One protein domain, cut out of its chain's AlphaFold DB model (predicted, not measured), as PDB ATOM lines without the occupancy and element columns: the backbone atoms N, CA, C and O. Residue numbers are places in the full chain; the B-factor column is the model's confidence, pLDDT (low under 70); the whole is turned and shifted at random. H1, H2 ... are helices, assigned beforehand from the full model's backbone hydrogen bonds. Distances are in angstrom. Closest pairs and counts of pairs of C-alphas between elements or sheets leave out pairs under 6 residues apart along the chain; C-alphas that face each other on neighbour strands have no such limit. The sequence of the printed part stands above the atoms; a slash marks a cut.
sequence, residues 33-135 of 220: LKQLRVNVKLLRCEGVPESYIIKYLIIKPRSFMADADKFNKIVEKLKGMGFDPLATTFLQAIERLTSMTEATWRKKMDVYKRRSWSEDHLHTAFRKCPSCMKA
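Overview. This is residues 33 to 135 of the 220 residues of an uncharacterized protein of Papaver somniferum (UniProt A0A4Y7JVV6). What is the shape? H5 runs through the middle of an elongated helical body, with H1 to H4 gathered toward one end and H7 and H8 packed on it toward the other. H6 runs out to that other end, where its link folds back into H7. What makes it up? The printed part has 103 residues with eight named helices, H1 to H8 in order, and no named strand: all helix, compact, with a radius of gyration of the C-alphas of 13.6 A and spans of 41 by 24 by 22 A.

Along the chain. Which helices come first? H1 is residues 33 to 45, 18.5 A long, from C-alpha 33 at (160.522, 160.164, 152.942). H2 is residues 50 to 59, H3 61 to 64 and H4 68 to 80, 18.2 A. Which follow? H5 is residues 88 to 98, H6 102 to 113, H7 119 to 128 and H8 130 to 133, ending at (149.543, 135.082, 155.201).

Arrangement. What does H1 touch? H1 and H2, a hairpin, only just touch, with 3 pairs of C-alphas within 8 A, the closest Arg 44 and Glu 50, 7.2 A. The closest C-alphas where H1 touches H3 are Leu 36 and Phe 64, 5.2 A. What surrounds H5? H5 is the hub, touching five helices, among them H4, closest C-alphas Ile 74 and Ile 94, 6.6 A, at a steep tilt of 49 degrees, opposite ways. It touches H8 at C-alphas Ala 93 and Pro 130, 5.2 A, and H7 at Thr 89 and Arg 127, 6.9 A. Where is H6? It only just touches H7, with residues 109 to 113 alone and 3 pairs of C-alphas within 8 A, the closest Tyr 112 and Leu 122, 7.2 A. Are the backbones helical? Every O i to N i+4 pair is within hydrogen-bond range in H1, H2, H4, H5 and H7, and 7 of 8 in H6; H3 and H8 are too short for one.

Size, cuts and confidence. How far does it reach? The C-alphas farthest apart, Lys 34 and Ser 116, are 43.0 A apart. Is anything cut or uncertain? The printed part has no cut, no link is long, and no printed residue is under 70 in pLDDT.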
ATOM      1  N   LEU A  33     159.124 160.191 153.396       87.75
ATOM      2  CA  LEU A  33     160.522 160.164 152.942       87.75
ATOM      3  C   LEU A  33     161.525 160.110 154.102       87.75
ATOM      4  O   LEU A  33     162.582 159.490 153.966       87.75
ATOM      5  N   LYS A  34     161.211 160.725 155.248       91.44
ATOM      6  CA  LYS A  34     162.015 160.570 156.470       91.44
ATOM      7  C   LYS A  34     161.987 159.117 156.949       91.44
ATOM      8  O   LYS A  34     163.055 158.540 157.140       91.44
ATOM      9  N   GLN A  35     160.798 158.518 157.044       93.56
ATOM     10  CA  GLN A  35     160.632 157.116 157.447       93.56
ATOM     11  C   GLN A  35     161.369 156.160 156.504       93.56
ATOM     12  O   GLN A  35     162.138 155.311 156.948       93.56
ATOM     13  N   LEU A  36     161.236 156.378 155.192       94.44
ATOM     14  CA  LEU A  36     161.948 155.623 154.164       94.44
ATOM     15  C   LEU A  36     163.460 155.576 154.414       94.44
ATOM     16  O   LEU A  36     164.065 154.508 154.376       94.44
ATOM     17  N   ARG A  37     164.076 156.734 154.682       94.25
ATOM     18  CA  ARG A  37     165.522 156.834 154.925       94.25
ATOM     19  C   ARG A  37     165.945 156.064 156.173       94.25
ATOM     20  O   ARG A  37     166.975 155.394 156.134       94.25
ATOM     21  N   VAL A  38     165.168 156.159 157.250       96.81
ATOM     22  CA  VAL A  38     165.435 155.449 158.511       96.81
ATOM     23  C   VAL A  38     165.334 153.937 158.303       96.81
ATOM     24  O   VAL A  38     166.281 153.214 158.609       96.81
ATOM     25  N   ASN A  39     164.250 153.467 157.685       97.56
ATOM     26  CA  ASN A  39     163.996 152.042 157.480       97.56
ATOM     27  C   ASN A  39     164.990 151.403 156.499       97.56
ATOM     28  O   ASN A  39     165.478 150.303 156.740       97.56
ATOM     29  N   VAL A  40     165.361 152.099 155.418       97.06
ATOM     30  CA  VAL A  40     166.402 151.619 154.490       97.06
ATOM     31  C   VAL A  40     167.762 151.538 155.180       97.06
ATOM     32  O   VAL A  40     168.492 150.571 154.972       97.06
ATOM     33  N   LYS A  41     168.110 152.521 156.022       97.44
ATOM     34  CA  LYS A  41     169.354 152.473 156.799       97.44
ATOM     35  C   LYS A  41     169.370 151.265 157.737       97.44
ATOM     36  O   LYS A  41     170.381 150.574 157.770       97.44
ATOM     37  N   LEU A  42     168.269 150.996 158.438       97.62
ATOM     38  CA  LEU A  42     168.142 149.820 159.302       97.62
ATOM     39  C   LEU A  42     168.405 148.526 158.522       97.62
ATOM     40  O   LEU A  42     169.272 147.757 158.911       97.62
ATOM     41  N   LEU A  43     167.741 148.323 157.382       97.19
ATOM     42  CA  LEU A  43     167.929 147.111 156.572       97.19
ATOM     43  C   LEU A  43     169.378 146.917 156.111       97.19
ATOM     44  O   LEU A  43     169.866 145.792 156.089       97.19
ATOM     45  N   ARG A  44     170.078 148.005 155.774       97.31
ATOM     46  CA  ARG A  44     171.510 147.948 155.446       97.31
ATOM     47  C   ARG A  44     172.355 147.531 156.647       97.31
ATOM     48  O   ARG A  44     173.272 146.735 156.475       97.31
ATOM     49  N   CYS A  45     172.060 148.050 157.842       96.62
ATOM     50  CA  CYS A  45     172.743 147.645 159.075       96.62
ATOM     51  C   CYS A  45     172.504 146.164 159.405       96.62
ATOM     52  O   CYS A  45     173.418 145.495 159.866       96.62
ATOM     53  N   GLU A  46     171.312 145.647 159.103       96.25
ATOM     54  CA  GLU A  46     170.966 144.224 159.235       96.25
ATOM     55  C   GLU A  46     171.584 143.337 158.137       96.25
ATOM     56  O   GLU A  46     171.351 142.132 158.103       96.25
ATOM     57  N   GLY A  47     172.362 143.914 157.216       96.00
ATOM     58  CA  GLY A  47     173.071 143.175 156.174       96.00
ATOM     59  C   GLY A  47     172.231 142.825 154.946       96.00
ATOM     60  O   GLY A  47     172.709 142.088 154.086       96.00
ATOM     61  N   VAL A  48     171.009 143.355 154.808       97.69
ATOM     62  CA  VAL A  48     170.165 143.078 153.636       97.69
ATOM     63  C   VAL A  48     170.867 143.568 152.358       97.69
ATOM     64  O   VAL A  48     171.241 144.743 152.285       97.69
ATOM     65  N   PRO A  49     171.009 142.721 151.317       97.62
ATOM     66  CA  PRO A  49     171.664 143.113 150.076       97.62
ATOM     67  C   PRO A  49     171.007 144.330 149.415       97.62
ATOM     68  O   PRO A  49     169.792 144.370 149.200       97.62
ATOM     69  N   GLU A  50     171.826 145.302 149.013       96.06
ATOM     70  CA  GLU A  50     171.359 146.554 148.401       96.06
ATOM     71  C   GLU A  50     170.513 146.306 147.140       96.06
ATOM     72  O   GLU A  50     169.501 146.970 146.918       96.06
ATOM     73  N   SER A  51     170.870 145.293 146.343       96.44
ATOM     74  CA  SER A  51     170.111 144.888 145.151       96.44
ATOM     75  C   SER A  51     168.673 144.472 145.485       96.44
ATOM     76  O   SER A  51     167.748 144.758 144.720       96.44
ATOM     77  N   TYR A  52     168.456 143.839 146.640       95.56
ATOM     78  CA  TYR A  52     167.129 143.437 147.098       95.56
ATOM     79  C   TYR A  52     166.344 144.634 147.614       95.56
ATOM     80  O   TYR A  52     165.173 144.782 147.262       95.56
ATOM     81  N   ILE A  53     166.989 145.518 148.379       96.25
ATOM     82  CA  ILE A  53     166.371 146.764 148.845       96.25
ATOM     83  C   ILE A  53     165.881 147.578 147.641       96.25
ATOM     84  O   ILE A  53     164.703 147.922 147.588       96.25
ATOM     85  N   ILE A  54     166.730 147.807 146.634       95.12
ATOM     86  CA  ILE A  54     166.370 148.545 145.411       95.12
ATOM     87  C   ILE A  54     165.189 147.880 144.696       95.12
ATOM     88  O   ILE A  54     164.199 148.546 144.385       95.12
ATOM     89  N   LYS A  55     165.251 146.560 144.478       94.25
ATOM     90  CA  LYS A  55     164.168 145.804 143.831       94.25
ATOM     91  C   LYS A  55     162.832 146.003 144.554       94.25
ATOM     92  O   LYS A  55     161.814 146.247 143.909       94.25
ATOM     93  N   TYR A  56     162.816 145.921 145.883       92.88
ATOM     94  CA  TYR A  56     161.584 146.060 146.665       92.88
ATOM     95  C   TYR A  56     161.122 147.509 146.822       92.88
ATOM     96  O   TYR A  56     159.916 147.735 146.880       92.88
ATOM     97  N   LEU A  57     162.023 148.490 146.821       92.38
ATOM     98  CA  LEU A  57     161.660 149.908 146.792       92.38
ATOM     99  C   LEU A  57     160.886 150.273 145.523       92.38
ATOM    100  O   LEU A  57     159.923 151.032 145.597       92.38
ATOM    101  N   ILE A  58     161.263 149.694 144.379       92.75
ATOM    102  CA  ILE A  58     160.571 149.910 143.102       92.75
ATOM    103  C   ILE A  58     159.183 149.255 143.122       92.75
ATOM    104  O   ILE A  58     158.191 149.871 142.741       92.75
ATOM    105  N   ILE A  59     159.092 148.004 143.584       90.06
ATOM    106  CA  ILE A  59     157.856 147.210 143.476       90.06
ATOM    107  C   ILE A  59     156.868 147.522 144.617       90.06
ATOM    108  O   ILE A  59     155.650 147.428 144.439       90.06
ATOM    109  N   LYS A  60     157.371 147.854 145.814       89.75
ATOM    110  CA  LYS A  60     156.608 148.003 147.067       89.75
ATOM    111  C   LYS A  60     157.122 149.169 147.932       89.75
ATOM    112  O   LYS A  60     157.419 148.970 149.106       89.75
ATOM    113  N   PRO A  61     157.140 150.418 147.437       88.94
ATOM    114  CA  PRO A  61     157.697 151.547 148.194       88.94
ATOM    115  C   PRO A  61     156.996 151.782 149.543       88.94
ATOM    116  O   PRO A  61     157.636 152.150 150.526       88.94
ATOM    117  N   ARG A  62     155.685 151.507 149.629       88.69
ATOM    118  CA  ARG A  62     154.883 151.767 150.836       88.69
ATOM    119  C   ARG A  62     155.312 150.952 152.059       88.69
ATOM    120  O   ARG A  62     155.144 151.451 153.165       88.69
ATOM    121  N   SER A  63     155.869 149.748 151.895       89.00
ATOM    122  CA  SER A  63     156.304 148.943 153.050       89.00
ATOM    123  C   SER A  63     157.471 149.586 153.799       89.00
ATOM    124  O   SER A  63     157.602 149.394 155.000       89.00
ATOM    125  N   PHE A  64     158.281 150.395 153.112       91.69
ATOM    126  CA  PHE A  64     159.418 151.109 153.696       91.69
ATOM    127  C   PHE A  64     159.036 152.475 154.272       91.69
ATOM    128  O   PHE A  64     159.823 153.075 154.994       91.69
ATOM    129  N   MET A  65     157.837 152.975 153.964       91.81
ATOM    130  CA  MET A  65     157.317 154.244 154.490       91.81
ATOM    131  C   MET A  65     156.528 154.054 155.793       91.81
ATOM    132  O   MET A  65     155.929 155.009 156.286       91.81
ATOM    133  N   ALA A  66     156.492 152.829 156.328       91.31
ATOM    134  CA  ALA A  66     155.903 152.547 157.627       91.31
ATOM    135  C   ALA A  66     156.633 153.317 158.737       91.31
ATOM    136  O   ALA A  66     157.810 153.651 158.608       91.31
ATOM    137  N   ASP A  67     155.922 153.564 159.831       92.56
ATOM    138  CA  ASP A  67     156.502 154.114 161.053       92.56
ATOM    139  C   ASP A  67     157.755 153.328 161.488       92.56
ATOM    140  O   ASP A  67     157.719 152.094 161.518       92.56
ATOM    141  N   ALA A  68     158.852 154.031 161.791       94.44
ATOM    142  CA  ALA A  68     160.148 153.420 162.083       94.44
ATOM    143  C   ALA A  68     160.124 152.504 163.312       94.44
ATOM    144  O   ALA A  68     160.726 151.431 163.273       94.44
ATOM    145  N   ASP A  69     159.390 152.862 164.369       94.00
ATOM    146  CA  ASP A  69     159.311 152.033 165.575       94.00
ATOM    147  C   ASP A  69     158.551 150.739 165.288       94.00
ATOM    148  O   ASP A  69     158.986 149.647 165.667       94.00
ATOM    149  N   LYS A  70     157.427 150.831 164.562       93.31
ATOM    150  CA  LYS A  70     156.704 149.646 164.079       93.31
ATOM    151  C   LYS A  70     157.588 148.800 163.159       93.31
ATOM    152  O   LYS A  70     157.581 147.575 163.275       93.31
ATOM    153  N   PHE A  71     158.321 149.427 162.243       95.94
ATOM    154  CA  PHE A  71     159.175 148.737 161.280       95.94
ATOM    155  C   PHE A  71     160.313 147.986 161.982       95.94
ATOM    156  O   PHE A  71     160.518 146.805 161.711       95.94
ATOM    157  N   ASN A  72     160.979 148.621 162.945       96.31
ATOM    158  CA  ASN A  72     162.029 147.994 163.742       96.31
ATOM    159  C   ASN A  72     161.495 146.805 164.554       96.31
ATOM    160  O   ASN A  72     162.068 145.721 164.521       96.31
ATOM    161  N   LYS A  73     160.327 146.952 165.199       96.56
ATOM    162  CA  LYS A  73     159.665 145.835 165.903       96.56
ATOM    163  C   LYS A  73     159.379 144.649 164.978       96.56
ATOM    164  O   LYS A  73     159.483 143.503 165.406       96.56
ATOM    165  N   ILE A  74     159.021 144.905 163.718       96.19
ATOM    166  CA  ILE A  74     158.818 143.857 162.708       96.19
ATOM    167  C   ILE A  74     160.145 143.177 162.349       96.19
ATOM    168  O   ILE A  74     160.187 141.950 162.298       96.19
ATOM    169  N   VAL A  75     161.208 143.949 162.115       97.06
ATOM    170  CA  VAL A  75     162.553 143.433 161.809       97.06
ATOM    171  C   VAL A  75     163.044 142.509 162.925       97.06
ATOM    172  O   VAL A  75     163.381 141.357 162.656       97.06
ATOM    173  N   GLU A  76     162.973 142.958 164.177       97.19
ATOM    174  CA  GLU A  76     163.389 142.167 165.340       97.19
ATOM    175  C   GLU A  76     162.525 140.913 165.533       97.19
ATOM    176  O   GLU A  76     163.051 139.820 165.750       97.19
ATOM    177  N   LYS A  77     161.200 141.020 165.352       95.50
ATOM    178  CA  LYS A  77     160.287 139.862 165.376       95.50
ATOM    179  C   LYS A  77     160.687 138.808 164.340       95.50
ATOM    180  O   LYS A  77     160.711 137.621 164.653       95.50
ATOM    181  N   LEU A  78     161.001 139.221 163.111       96.06
ATOM    182  CA  LEU A  78     161.373 138.305 162.029       96.06
ATOM    183  C   LEU A  78     162.745 137.661 162.252       96.06
ATOM    184  O   LEU A  78     162.901 136.470 161.978       96.06
ATOM    185  N   LYS A  79     163.711 138.402 162.802       95.25
ATOM    186  CA  LYS A  79     165.004 137.844 163.231       95.25
ATOM    187  C   LYS A  79     164.814 136.791 164.321       95.25
ATOM    188  O   LYS A  79     165.345 135.692 164.195       95.25
ATOM    189  N   GLY A  80     163.966 137.063 165.315       94.38
ATOM    190  CA  GLY A  80     163.588 136.085 166.344       94.38
ATOM    191  C   GLY A  80     162.906 134.826 165.788       94.38
ATOM    192  O   GLY A  80     163.057 133.745 166.344       94.38
ATOM    193  N   MET A  81     162.211 134.929 164.650       93.62
ATOM    194  CA  MET A  81     161.630 133.785 163.923       93.62
ATOM    195  C   MET A  81     162.647 133.033 163.036       93.62
ATOM    196  O   MET A  81     162.280 132.081 162.330       93.62
ATOM    197  N   GLY A  82     163.913 133.454 163.039       94.31
ATOM    198  CA  GLY A  82     164.997 132.841 162.275       94.31
ATOM    199  C   GLY A  82     164.957 133.157 160.781       94.31
ATOM    200  O   GLY A  82     165.359 132.319 159.977       94.31
ATOM    201  N   PHE A  83     164.411 134.305 160.372       96.31
ATOM    202  CA  PHE A  83     164.590 134.757 158.993       96.31
ATOM    203  C   PHE A  83     166.030 135.213 158.753       96.31
ATOM    204  O   PHE A  83     166.605 135.918 159.576       96.31
ATOM    205  N   ASP A  84     166.559 134.859 157.585       95.06
ATOM    206  CA  ASP A  84     167.862 135.312 157.110       95.06
ATOM    207  C   ASP A  84     167.726 136.658 156.365       95.06
ATOM    208  O   ASP A  84     167.054 136.697 155.325       95.06
ATOM    209  N   PRO A  85     168.358 137.753 156.837       96.00
ATOM    210  CA  PRO A  85     168.379 139.039 156.135       96.00
ATOM    211  C   PRO A  85     168.956 138.975 154.713       96.00
ATOM    212  O   PRO A  85     168.639 139.829 153.879       96.00
ATOM    213  N   LEU A  86     169.765 137.955 154.405       95.50
ATOM    214  CA  LEU A  86     170.341 137.718 153.081       95.50
ATOM    215  C   LEU A  86     169.385 136.999 152.124       95.50
ATOM    216  O   LEU A  86     169.687 136.882 150.937       95.50
ATOM    217  N   ALA A  87     168.218 136.549 152.589       94.50
ATOM    218  CA  ALA A  87     167.202 135.918 151.760       94.50
ATOM    219  C   ALA A  87     166.098 136.913 151.369       94.50
ATOM    220  O   ALA A  87     165.592 137.692 152.179       94.50
ATOM    221  N   THR A  88     165.613 136.844 150.124       93.50
ATOM    222  CA  THR A  88     164.509 137.718 149.672       93.50
ATOM    223  C   THR A  88     163.210 137.502 150.453       93.50
ATOM    224  O   THR A  88     162.355 138.387 150.485       93.50
ATOM    225  N   THR A  89     163.044 136.335 151.085       95.06
ATOM    226  CA  THR A  89     161.895 136.024 151.947       95.06
ATOM    227  C   THR A  89     161.814 136.956 153.157       95.06
ATOM    228  O   THR A  89     160.705 137.238 153.607       95.06
ATOM    229  N   PHE A  90     162.931 137.526 153.624       96.56
ATOM    230  CA  PHE A  90     162.932 138.517 154.699       96.56
ATOM    231  C   PHE A  90     162.185 139.798 154.307       96.56
ATOM    232  O   PHE A  90     161.233 140.189 154.982       96.56
ATOM    233  N   LEU A  91     162.512 140.400 153.156       95.25
ATOM    234  CA  LEU A  91     161.797 141.587 152.658       95.25
ATOM    235  C   LEU A  91     160.334 141.287 152.316       95.25
ATOM    236  O   LEU A  91     159.467 142.138 152.521       95.25
ATOM    237  N   GLN A  92     160.035 140.078 151.832       94.25
ATOM    238  CA  GLN A  92     158.647 139.648 151.646       94.25
ATOM    239  C   GLN A  92     157.897 139.630 152.975       94.25
ATOM    240  O   GLN A  92     156.797 140.165 153.045       94.25
ATOM    241  N   ALA A  93     158.479 139.055 154.027       95.44
ATOM    242  CA  ALA A  93     157.852 138.984 155.340       95.44
ATOM    243  C   ALA A  93     157.661 140.367 155.976       95.44
ATOM    244  O   ALA A  93     156.585 140.636 156.513       95.44
ATOM    245  N   ILE A  94     158.634 141.275 155.838       95.19
ATOM    246  CA  ILE A  94     158.491 142.680 156.251       95.19
ATOM    247  C   ILE A  94     157.320 143.332 155.516       95.19
ATOM    248  O   ILE A  94     156.447 143.936 156.140       95.19
ATOM    249  N   GLU A  95     157.252 143.190 154.191       92.25
ATOM    250  CA  GLU A  95     156.142 143.739 153.409       92.25
ATOM    251  C   GLU A  95     154.791 143.147 153.841       92.25
ATOM    252  O   GLU A  95     153.809 143.882 153.954       92.25
ATOM    253  N   ARG A  96     154.735 141.856 154.189       91.94
ATOM    254  CA  ARG A  96     153.518 141.253 154.749       91.94
ATOM    255  C   ARG A  96     153.136 141.879 156.088       91.94
ATOM    256  O   ARG A  96     152.013 142.361 156.218       91.94
ATOM    257  N   LEU A  97     154.041 141.906 157.063       92.94
ATOM    258  CA  LEU A  97     153.733 142.372 158.420       92.94
ATOM    259  C   LEU A  97     153.475 143.882 158.492       92.94
ATOM    260  O   LEU A  97     152.664 144.330 159.301       92.94
ATOM    261  N   THR A  98     154.091 144.678 157.617       92.25
ATOM    262  CA  THR A  98     153.817 146.123 157.533       92.25
ATOM    263  C   THR A  98     152.410 146.412 157.009       92.25
ATOM    264  O   THR A  98     151.783 147.370 157.465       92.25
ATOM    265  N   SER A  99     151.888 145.560 156.117       88.44
ATOM    266  CA  SER A  99     150.577 145.730 155.474       88.44
ATOM    267  C   SER A  99     149.366 145.350 156.337       88.44
ATOM    268  O   SER A  99     148.234 145.616 155.937       88.44
ATOM    269  N   MET A 100     149.576 144.743 157.507       88.88
ATOM    270  CA  MET A 100     148.496 144.314 158.396       88.88
ATOM    271  C   MET A 100     148.673 144.809 159.835       88.88
ATOM    272  O   MET A 100     149.722 145.320 160.238       88.88
ATOM    273  N   THR A 101     147.595 144.704 160.611       90.31
ATOM    274  CA  THR A 101     147.630 144.941 162.056       90.31
ATOM    275  C   THR A 101     148.069 143.669 162.778       90.31
ATOM    276  O   THR A 101     147.861 142.562 162.278       90.31
ATOM    277  N   GLU A 102     148.635 143.811 163.978       89.69
ATOM    278  CA  GLU A 102     149.002 142.655 164.808       89.69
ATOM    279  C   GLU A 102     147.770 141.795 165.151       89.69
ATOM    280  O   GLU A 102     147.861 140.572 165.190       89.69
ATOM    281  N   ALA A 103     146.592 142.409 165.315       92.31
ATOM    282  CA  ALA A 103     145.338 141.688 165.528       92.31
ATOM    283  C   ALA A 103     144.951 140.825 164.312       92.31
ATOM    284  O   ALA A 103     144.602 139.656 164.467       92.31
ATOM    285  N   THR A 104     145.052 141.369 163.093       91.94
ATOM    286  CA  THR A 104     144.811 140.607 161.856       91.94
ATOM    287  C   THR A 104     145.827 139.478 161.686       91.94
ATOM    288  O   THR A 104     145.451 138.378 161.287       91.94
ATOM    289  N   TRP A 105     147.097 139.730 162.002       91.12
ATOM    290  CA  TRP A 105     148.146 138.712 161.997       91.12
ATOM    291  C   TRP A 105     147.811 137.551 162.943       91.12
ATOM    292  O   TRP A 105     147.794 136.398 162.515       91.12
ATOM    293  N   ARG A 106     147.451 137.853 164.198       91.00
ATOM    294  CA  ARG A 106     147.080 136.849 165.207       91.00
ATOM    295  C   ARG A 106     145.878 136.016 164.786       91.00
ATOM    296  O   ARG A 106     145.980 134.797 164.779       91.00
ATOM    297  N   LYS A 107     144.801 136.650 164.307       92.12
ATOM    298  CA  LYS A 107     143.619 135.927 163.803       92.12
ATOM    299  C   LYS A 107     143.973 134.925 162.703       92.12
ATOM    300  O   LYS A 107     143.472 133.804 162.715       92.12
ATOM    301  N   LYS A 108     144.865 135.300 161.775       91.00
ATOM    302  CA  LYS A 108     145.351 134.393 160.725       91.00
ATOM    303  C   LYS A 108     146.195 133.257 161.292       91.00
ATOM    304  O   LYS A 108     145.989 132.124 160.875       91.00
ATOM    305  N   MET A 109     147.102 133.531 162.232       90.12
ATOM    306  CA  MET A 109     147.872 132.475 162.902       90.12
ATOM    307  C   MET A 109     146.960 131.484 163.632       90.12
ATOM    308  O   MET A 109     147.168 130.277 163.537       90.12
ATOM    309  N   ASP A 110     145.912 131.974 164.293       89.69
ATOM    310  CA  ASP A 110     144.978 131.132 165.038       89.69
ATOM    311  C   ASP A 110     144.200 130.174 164.126       89.69
ATOM    312  O   ASP A 110     143.831 129.087 164.567       89.69
ATOM    313  N   VAL A 111     143.977 130.519 162.849       90.12
ATOM    314  CA  VAL A 111     143.402 129.580 161.864       90.12
ATOM    315  C   VAL A 111     144.280 128.338 161.728       90.12
ATOM    316  O   VAL A 111     143.759 127.230 161.779       90.12
ATOM    317  N   TYR A 112     145.597 128.511 161.598       87.88
ATOM    318  CA  TYR A 112     146.534 127.391 161.489       87.88
ATOM    319  C   TYR A 112     146.605 126.591 162.795       87.88
ATOM    320  O   TYR A 112     146.521 125.367 162.768       87.88
ATOM    321  N   LYS A 113     146.673 127.266 163.950       87.75
ATOM    322  CA  LYS A 113     146.718 126.597 165.264       87.75
ATOM    323  C   LYS A 113     145.499 125.719 165.531       87.75
ATOM    324  O   LYS A 113     145.639 124.614 166.038       87.75
ATOM    325  N   ARG A 114     144.300 126.178 165.146       87.00
ATOM    326  CA  ARG A 114     143.057 125.389 165.248       87.00
ATOM    327  C   ARG A 114     143.056 124.124 164.380       87.00
ATOM    328  O   ARG A 114     142.164 123.301 164.539       87.00
ATOM    329  N   ARG A 115     144.016 123.978 163.465       78.31
ATOM    330  CA  ARG A 115     144.240 122.787 162.632       78.31
ATOM    331  C   ARG A 115     145.424 121.950 163.126       78.31
ATOM    332  O   ARG A 115     146.088 121.291 162.336       78.31
ATOM    333  N   SER A 116     145.727 122.021 164.423       78.12
ATOM    334  CA  SER A 116     146.801 121.258 165.076       78.12
ATOM    335  C   SER A 116     148.215 121.578 164.573       78.12
ATOM    336  O   SER A 116     149.155 120.827 164.828       78.12
ATOM    337  N   TRP A 117     148.410 122.711 163.889       81.94
ATOM    338  CA  TRP A 117     149.755 123.177 163.558       81.94
ATOM    339  C   TRP A 117     150.431 123.750 164.799       81.94
ATOM    340  O   TRP A 117     149.925 124.692 165.413       81.94
ATOM    341  N   SER A 118     151.610 123.219 165.127       86.00
ATOM    342  CA  SER A 118     152.488 123.836 166.118       86.00
ATOM    343  C   SER A 118     152.976 125.206 165.632       86.00
ATOM    344  O   SER A 118     153.060 125.470 164.426       86.00
ATOM    345  N   GLU A 119     153.337 126.076 166.577       85.06
ATOM    346  CA  GLU A 119     153.961 127.369 166.265       85.06
ATOM    347  C   GLU A 119     155.220 127.195 165.403       85.06
ATOM    348  O   GLU A 119     155.433 127.953 164.458       85.06
ATOM    349  N   ASP A 120     156.008 126.147 165.641       87.75
ATOM    350  CA  ASP A 120     157.232 125.879 164.881       87.75
ATOM    351  C   ASP A 120     156.960 125.520 163.416       87.75
ATOM    352  O   ASP A 120     157.649 126.012 162.512       87.75
ATOM    353  N   HIS A 121     155.935 124.702 163.150       87.81
ATOM    354  CA  HIS A 121     155.515 124.390 161.784       87.81
ATOM    355  C   HIS A 121     154.993 125.637 161.070       87.81
ATOM    356  O   HIS A 121     155.340 125.880 159.910       87.81
ATOM    357  N   LEU A 122     154.219 126.468 161.771       88.62
ATOM    358  CA  LEU A 122     153.713 127.728 161.243       88.62
ATOM    359  C   LEU A 122     154.855 128.691 160.915       88.62
ATOM    360  O   LEU A 122     154.915 129.203 159.796       88.62
ATOM    361  N   HIS A 123     155.782 128.912 161.846       90.00
ATOM    362  CA  HIS A 123     156.958 129.751 161.626       90.00
ATOM    363  C   HIS A 123     157.803 129.230 160.467       90.00
ATOM    364  O   HIS A 123     158.233 130.012 159.621       90.00
ATOM    365  N   THR A 124     157.981 127.913 160.362       90.81
ATOM    366  CA  THR A 124     158.698 127.289 159.246       90.81
ATOM    367  C   THR A 124     158.002 127.542 157.911       90.81
ATOM    368  O   THR A 124     158.656 127.935 156.942       90.81
ATOM    369  N   ALA A 125     156.681 127.370 157.841       89.62
ATOM    370  CA  ALA A 125     155.916 127.651 156.631       89.62
ATOM    371  C   ALA A 125     155.944 129.139 156.268       89.62
ATOM    372  O   ALA A 125     156.162 129.477 155.106       89.62
ATOM    373  N   PHE A 126     155.796 130.029 157.249       91.81
ATOM    374  CA  PHE A 126     155.875 131.470 157.038       91.81
ATOM    375  C   PHE A 126     157.269 131.904 156.566       91.81
ATOM    376  O   PHE A 126     157.370 132.720 155.652       91.81
ATOM    377  N   ARG A 127     158.340 131.309 157.103       93.62
ATOM    378  CA  ARG A 127     159.727 131.554 156.676       93.62
ATOM    379  C   ARG A 127     159.979 131.124 155.238       93.62
ATOM    380  O   ARG A 127     160.598 131.860 154.471       93.62
ATOM    381  N   LYS A 128     159.470 129.948 154.864       91.31
ATOM    382  CA  LYS A 128     159.566 129.424 153.494       91.31
ATOM    383  C   LYS A 128     158.687 130.203 152.514       91.31
ATOM    384  O   LYS A 128     159.057 130.358 151.356       91.31
ATOM    385  N   CYS A 129     157.523 130.675 152.956       90.25
ATOM    386  CA  CYS A 129     156.520 131.281 152.089       90.25
ATOM    387  C   CYS A 129     155.701 132.355 152.827       90.25
ATOM    388  O   CYS A 129     154.552 132.105 153.201       90.25
ATOM    389  N   PRO A 130     156.207 133.597 152.964       91.88
ATOM    390  CA  PRO A 130     155.467 134.669 153.640       91.88
ATOM    391  C   PRO A 130     154.101 134.972 153.003       91.88
ATOM    392  O   PRO A 130     153.188 135.502 153.642       91.88
ATOM    393  N   SER A 131     153.917 134.624 151.725       87.75
ATOM    394  CA  SER A 131     152.642 134.769 151.023       87.75
ATOM    395  C   SER A 131     151.499 133.922 151.570       87.75
ATOM    396  O   SER A 131     150.356 134.296 151.302       87.75
ATOM    397  N   CYS A 132     151.747 132.872 152.363       85.94
ATOM    398  CA  CYS A 132     150.672 132.103 153.007       85.94
ATOM    399  C   CYS A 132     149.762 132.985 153.887       85.94
ATOM    400  O   CYS A 132     148.579 132.702 154.052       85.94
ATOM    401  N   MET A 133     150.272 134.127 154.357       88.56
ATOM    402  CA  MET A 133     149.543 135.082 155.201       88.56
ATOM    403  C   MET A 133     148.845 136.207 154.415       88.56
ATOM    404  O   MET A 133     148.145 137.033 155.000       88.56
ATOM    405  N   LYS A 134     148.991 136.246 153.080       85.88
ATOM    406  CA  LYS A 134     148.311 137.226 152.211       85.88
ATOM    407  C   LYS A 134     146.819 136.912 152.039       85.88
ATOM    408  O   LYS A 134     146.018 137.819 151.833       85.88
ATOM    409  N   ALA A 135     146.456 135.633 152.065       86.06
ATOM    410  CA  ALA A 135     145.095 135.176 151.811       86.06
ATOM    411  C   ALA A 135     144.129 135.563 152.948       86.06
ATOM    412  O   ALA A 135     144.539 135.826 154.082       86.06
TER     413      ALA A 135